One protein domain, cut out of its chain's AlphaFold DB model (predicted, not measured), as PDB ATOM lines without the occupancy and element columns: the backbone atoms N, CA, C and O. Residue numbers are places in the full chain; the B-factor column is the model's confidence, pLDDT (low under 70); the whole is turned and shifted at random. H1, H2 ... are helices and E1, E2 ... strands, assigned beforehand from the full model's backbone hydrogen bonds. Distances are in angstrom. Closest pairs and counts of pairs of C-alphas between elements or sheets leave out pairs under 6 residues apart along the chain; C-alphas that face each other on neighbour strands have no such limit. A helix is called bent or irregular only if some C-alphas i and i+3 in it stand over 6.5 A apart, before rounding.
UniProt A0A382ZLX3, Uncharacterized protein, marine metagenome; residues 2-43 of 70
ATOM      1  N   VAL A   2     114.344 144.705 112.930       48.66
ATOM      2  CA  VAL A   2     115.659 144.390 113.520       48.66
ATOM      3  C   VAL A   2     115.476 144.370 115.030       48.66
ATOM      4  O   VAL A   2     114.933 145.322 115.589       48.66
ATOM      5  N   VAL A   3     115.883 143.275 115.664       52.94
ATOM      6  CA  VAL A   3     115.781 143.072 117.110       52.94
ATOM      7  C   VAL A   3     117.194 143.122 117.675       52.94
ATOM      8  O   VAL A   3     118.044 142.332 117.271       52.94
ATOM      9  N   ALA A   4     117.456 144.060 118.582       58.97
ATOM     10  CA  ALA A   4     118.711 144.125 119.324       58.97
ATOM     11  C   ALA A   4     118.447 143.695 120.771       58.97
ATOM     12  O   ALA A   4     117.686 144.354 121.480       58.97
ATOM     13  N   GLN A   5     119.061 142.588 121.197       58.28
ATOM     14  CA  GLN A   5     118.943 142.075 122.562       58.28
ATOM     15  C   GLN A   5     120.193 142.451 123.378       58.28
ATOM     16  O   GLN A   5     121.300 142.060 123.001       58.28
ATOM     17  N   PRO A   6     120.064 143.206 124.484       61.16
ATOM     18  CA  PRO A   6     121.177 143.437 125.403       61.16
ATOM     19  C   PRO A   6     121.533 142.169 126.203       61.16
ATOM     20  O   PRO A   6     120.737 141.236 126.313       61.16
ATOM     21  N   ASN A   7     122.736 142.126 126.793       65.75
ATOM     22  CA  ASN A   7     123.177 140.982 127.599       65.75
ATOM     23  C   ASN A   7     122.286 140.817 128.846       65.75
ATOM     24  O   ASN A   7     122.345 141.615 129.787       65.75
ATOM     25  N   LYS A   8     121.505 139.734 128.841       65.44
ATOM     26  CA  LYS A   8     120.492 139.402 129.845       65.44
ATOM     27  C   LYS A   8     121.048 139.319 131.273       65.44
ATOM     28  O   LYS A   8     120.388 139.765 132.203       65.44
ATOM     29  N   GLN A   9     122.284 138.842 131.452       68.94
ATOM     30  CA  GLN A   9     122.901 138.708 132.780       68.94
ATOM     31  C   GLN A   9     123.250 140.063 133.405       68.94
ATOM     32  O   GLN A   9     123.115 140.240 134.615       68.94
ATOM     33  N   LYS A  10     123.692 141.038 132.597       67.44
ATOM     34  CA  LYS A  10     124.006 142.388 133.097       67.44
ATOM     35  C   LYS A  10     122.745 143.129 133.529       67.44
ATOM     36  O   LYS A  10     122.780 143.823 134.536       67.44
ATOM     37  N   PHE A  11     121.648 142.952 132.798       66.06
ATOM     38  CA  PHE A  11     120.369 143.562 133.154       66.06
ATOM     39  C   PHE A  11     119.728 142.890 134.368       66.06
ATOM     40  O   PHE A  11     119.348 143.604 135.287       66.06
ATOM     41  N   ALA A  12     119.729 141.555 134.455       64.75
ATOM     42  CA  ALA A  12     119.201 140.838 135.621       64.75
ATOM     43  C   ALA A  12     119.859 141.274 136.946       64.75
ATOM     44  O   ALA A  12     119.174 141.422 137.955       64.75
ATOM     45  N   LYS A  13     121.169 141.562 136.935       66.56
ATOM     46  CA  LYS A  13     121.892 142.094 138.105       66.56
ATOM     47  C   LYS A  13     121.448 143.500 138.526       66.56
ATOM     48  O   LYS A  13     121.627 143.854 139.684       66.56
ATOM     49  N   VAL A  14     120.918 144.301 137.601       70.31
ATOM     50  CA  VAL A  14     120.530 145.703 137.839       70.31
ATOM     51  C   VAL A  14     119.034 145.833 138.131       70.31
ATOM     52  O   VAL A  14     118.651 146.669 138.941       70.31
ATOM     53  N   THR A  15     118.185 145.020 137.495       61.84
ATOM     54  CA  THR A  15     116.718 145.138 137.579       61.84
ATOM     55  C   THR A  15     116.046 144.040 138.408       61.84
ATOM     56  O   THR A  15     114.831 144.088 138.579       61.84
ATOM     57  N   GLY A  16     116.784 143.026 138.888       59.25
ATOM     58  CA  GLY A  16     116.261 141.906 139.697       59.25
ATOM     59  C   GLY A  16     115.337 140.932 138.949       59.25
ATOM     60  O   GLY A  16     115.018 139.856 139.439       59.25
ATOM     61  N   SER A  17     114.946 141.292 137.735       60.59
ATOM     62  CA  SER A  17     114.168 140.511 136.781       60.59
ATOM     63  C   SER A  17     114.903 140.507 135.447       60.59
ATOM     64  O   SER A  17     115.692 141.414 135.169       60.59
ATOM     65  N   MET A  18     114.686 139.482 134.623       59.56
ATOM     66  CA  MET A  18     115.221 139.436 133.266       59.56
ATOM     67  C   MET A  18     114.243 140.173 132.345       59.56
ATOM     68  O   MET A  18     113.186 139.621 132.047       59.56
ATOM     69  N   PRO A  19     114.537 141.412 131.913       57.62
ATOM     70  CA  PRO A  19     113.608 142.120 131.058       57.62
ATOM     71  C   PRO A  19     113.614 141.470 129.671       57.62
ATOM     72  O   PRO A  19     114.668 141.337 129.041       57.62
ATOM     73  N   GLU A  20     112.432 141.132 129.162       56.88
ATOM     74  CA  GLU A  20     112.172 140.871 127.740       56.88
ATOM     75  C   GLU A  20     112.286 142.204 126.965       56.88
ATOM     76  O   GLU A  20     111.342 142.678 126.341       56.88
ATOM     77  N   ASN A  21     113.431 142.894 127.061       55.38
ATOM     78  CA  ASN A  21     113.632 144.186 126.406       55.38
ATOM     79  C   ASN A  21     113.987 143.966 124.933       55.38
ATOM     80  O   ASN A  21     115.142 144.084 124.513       55.38
ATOM     81  N   VAL A  22     112.976 143.601 124.151       55.25
ATOM     82  CA  VAL A  22     113.024 143.607 122.694       55.25
ATOM     83  C   VAL A  22     112.788 145.037 122.213       55.25
ATOM     84  O   VAL A  22     111.663 145.485 122.020       55.25
ATOM     85  N   ASN A  23     113.871 145.793 122.015       56.69
ATOM     86  CA  ASN A  23     113.774 147.080 121.330       56.69
ATOM     87  C   ASN A  23     113.473 146.802 119.853       56.69
ATOM     88  O   ASN A  23     114.376 146.470 119.078       56.69
ATOM     89  N   PHE A  24     112.203 146.896 119.461       61.47
ATOM     90  CA  PHE A  24     111.813 146.756 118.065       61.47
ATOM     91  C   PHE A  24     112.243 147.999 117.291       61.47
ATOM     92  O   PHE A  24     111.589 149.042 117.310       61.47
ATOM     93  N   GLY A  25     113.358 147.883 116.574       61.31
ATOM     94  CA  GLY A  25     113.736 148.871 115.578       61.31
ATOM     95  C   GLY A  25     112.772 148.792 114.395       61.31
ATOM     96  O   GLY A  25     112.883 147.890 113.554       61.31
ATOM     97  N   ILE A  26     111.831 149.735 114.309       73.62
ATOM     98  CA  ILE A  26     110.980 149.902 113.127       73.62
ATOM     99  C   ILE A  26     111.715 150.809 112.141       73.62
ATOM    100  O   ILE A  26     112.121 151.923 112.470       73.62
ATOM    101  N   LYS A  27     111.904 150.332 110.905       80.12
ATOM    102  CA  LYS A  27     112.492 151.156 109.844       80.12
ATOM    103  C   LYS A  27     111.581 152.355 109.578       80.12
ATOM    104  O   LYS A  27     110.366 152.200 109.486       80.12
ATOM    105  N   ALA A  28     112.171 153.529 109.354       80.19
ATOM    106  CA  ALA A  28     111.415 154.744 109.042       80.19
ATOM    107  C   ALA A  28     110.487 154.576 107.820       80.19
ATOM    108  O   ALA A  28     109.400 155.146 107.786       80.19
ATOM    109  N   SER A  29     110.874 153.747 106.842       82.69
ATOM    110  CA  SER A  29     110.025 153.403 105.694       82.69
ATOM    111  C   SER A  29     108.731 152.695 106.102       82.69
ATOM    112  O   SER A  29     107.668 153.031 105.589       82.69
ATOM    113  N   THR A  30     108.806 151.763 107.052       84.19
ATOM    114  CA  THR A  30     107.644 151.045 107.592       84.19
ATOM    115  C   THR A  30     106.750 151.983 108.399       84.19
ATOM    116  O   THR A  30     105.536 151.963 108.221       84.19
ATOM    117  N   VAL A  31     107.339 152.869 109.210       83.25
ATOM    118  CA  VAL A  31     106.579 153.918 109.917       83.25
ATOM    119  C   VAL A  31     105.815 154.794 108.921       83.25
ATOM    120  O   VAL A  31     104.636 155.073 109.114       83.25
ATOM    121  N   ARG A  32     106.451 155.185 107.811       84.06
ATOM    122  CA  ARG A  32     105.811 156.006 106.776       84.06
ATOM    123  C   ARG A  32     104.648 155.293 106.086       84.06
ATOM    124  O   ARG A  32     103.619 155.916 105.856       84.06
ATOM    125  N   GLN A  33     104.801 154.008 105.767       87.38
ATOM    126  CA  GLN A  33     103.721 153.198 105.192       87.38
ATOM    127  C   GLN A  33     102.514 153.125 106.133       87.38
ATOM    128  O   GLN A  33     101.391 153.341 105.688       87.38
ATOM    129  N   PHE A  34     102.753 152.899 107.427       87.94
ATOM    130  CA  PHE A  34     101.698 152.866 108.442       87.94
ATOM    131  C   PHE A  34     100.944 154.201 108.549       87.94
ATOM    132  O   PHE A  34      99.714 154.232 108.516       87.94
ATOM    133  N   LEU A  35     101.679 155.315 108.619       86.44
ATOM    134  CA  LEU A  35     101.087 156.652 108.710       86.44
ATOM    135  C   LEU A  35     100.281 157.010 107.453       86.44
ATOM    136  O   LEU A  35      99.160 157.497 107.574       86.44
ATOM    137  N   ASN A  36     100.802 156.696 106.264       86.44
ATOM    138  CA  ASN A  36     100.086 156.917 105.007       86.44
ATOM    139  C   ASN A  36      98.786 156.095 104.934       86.44
ATOM    140  O   ASN A  36      97.760 156.631 104.531       86.44
ATOM    141  N   ALA A  37      98.815 154.820 105.343       89.06
ATOM    142  CA  ALA A  37      97.621 153.969 105.380       89.06
ATOM    143  C   ALA A  37      96.562 154.484 106.372       89.06
ATOM    144  O   ALA A  37      95.371 154.292 106.159       89.06
ATOM    145  N   SER A  38      96.997 155.182 107.424       89.19
ATOM    146  CA  SER A  38      96.123 155.814 108.421       89.19
ATOM    147  C   SER A  38      95.629 157.211 108.008       89.19
ATOM    148  O   SER A  38      94.991 157.893 108.804       89.19
ATOM    149  N   GLY A  39      95.958 157.681 106.797       89.81
ATOM    150  CA  GLY A  39      95.586 159.016 106.313       89.81
ATOM    151  C   GLY A  39      96.368 160.172 106.953       89.81
ATOM    152  O   GLY A  39      95.989 161.330 106.790       89.81
ATOM    153  N   LEU A  40      97.459 159.888 107.674       88.19
ATOM    154  CA  LEU A  40      98.263 160.904 108.352       88.19
ATOM    155  C   LEU A  40      99.371 161.432 107.423       88.19
ATOM    156  O   LEU A  40     100.194 160.650 106.936       88.19
ATOM    157  N   PRO A  41      99.455 162.756 107.193       83.50
ATOM    158  CA  PRO A  41     100.466 163.323 106.312       83.50
ATOM    159  C   PRO A  41     101.867 163.178 106.918       83.50
ATOM    160  O   PRO A  41     102.115 163.538 108.069       83.50
ATOM    161  N   THR A  42     102.818 162.693 106.117       82.69
ATOM    162  CA  THR A  42     104.225 162.551 106.521       82.69
ATOM    163  C   THR A  42     105.111 163.551 105.780       82.69
ATOM    164  O   THR A  42     105.083 163.626 104.551       82.69
ATOM    165  N   LYS A  43     105.947 164.302 106.513       80.69
ATOM    166  CA  LYS A  43     107.013 165.134 105.929       80.69
ATOM    167  C   LYS A  43     108.368 164.736 106.494       80.69
ATOM    168  O   LYS A  43     108.507 164.532 107.698       80.69
TER     169      LYS A  43
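This is residues 2 to 43 of the 70 residues of an uncharacterized protein of marine metagenome (UniProt A0A382ZLX3). This is a long, thin, open model: a small two-stranded ladder, E1 beside E2, lies between two helices, with H1 toward one end and H2 toward the other. From E1 the backbone goes out to H1, folds back along an open loop to E2, and runs on to H2, where residues 34 to 39 stick out. The printed part has 42 residues, with two named helices and two named strands in the order E1, H1, E2, H2; the sheet has the order E1 - E2 and is antiparallel, and the class is mixed, helices and strands. The whole is extended, with a radius of gyration of the C-alphas of 16.1 A, and spans 44 by 15 by 14 A.

Find C-alpha 2 at (115.659, 144.390, 113.520); here E1 begins, residues 2 to 4, 6.6 A from first to last C-alpha. Go on to C-alpha 8 at (120.492, 139.402, 129.845), where H1 begins; it holds residues 8 to 15 and is 10.3 A long. After it look for E2 at residues 23 to 25, 6.0 A from first to last C-alpha. H2, residues 28 to 37, is the longest helix, 14.3 A, and ends at C-alpha 37 at (97.621, 153.969, 105.380).

Begin at the strands: E1 and E2 are antiparallel neighbours, with 149 degrees between their N-to-C directions. Look at the C-alphas of Val 2 and Gly 25, which face each other at 5.3 A, and at those of Val 3 and Phe 24, which face each other at 5.5 A. Across this pair you will find N 25 and O 2 within hydrogen-bond range, at 3.2 A. Walking outward, you find H1 and H2 apart, with no C-alpha of the one within 8 A of the other. E1 and H2 are apart too. In H2 every O i to N i+4 pair is within hydrogen-bond range, and in H1 3 of 4 are. Neither helix is bent or irregular.

The outline is a rod, and the two C-alphas farthest apart, those of Lys 13 and Gly 39, are 44.6 A from each other. Residues 34 to 39, of which 34 to 37 belong to H2, stand free. The printed part runs from residue 2 to 43 with no cut. The links E1 to H1 and E2 to H2 are tight, H1 to E2 is short, and no link is long. Read the B-factor column for pLDDT: its mean over the printed part is 71.0, and 23 residues, 2 to 13 and 15 to 25, are under 70, while H2 has a mean of 85.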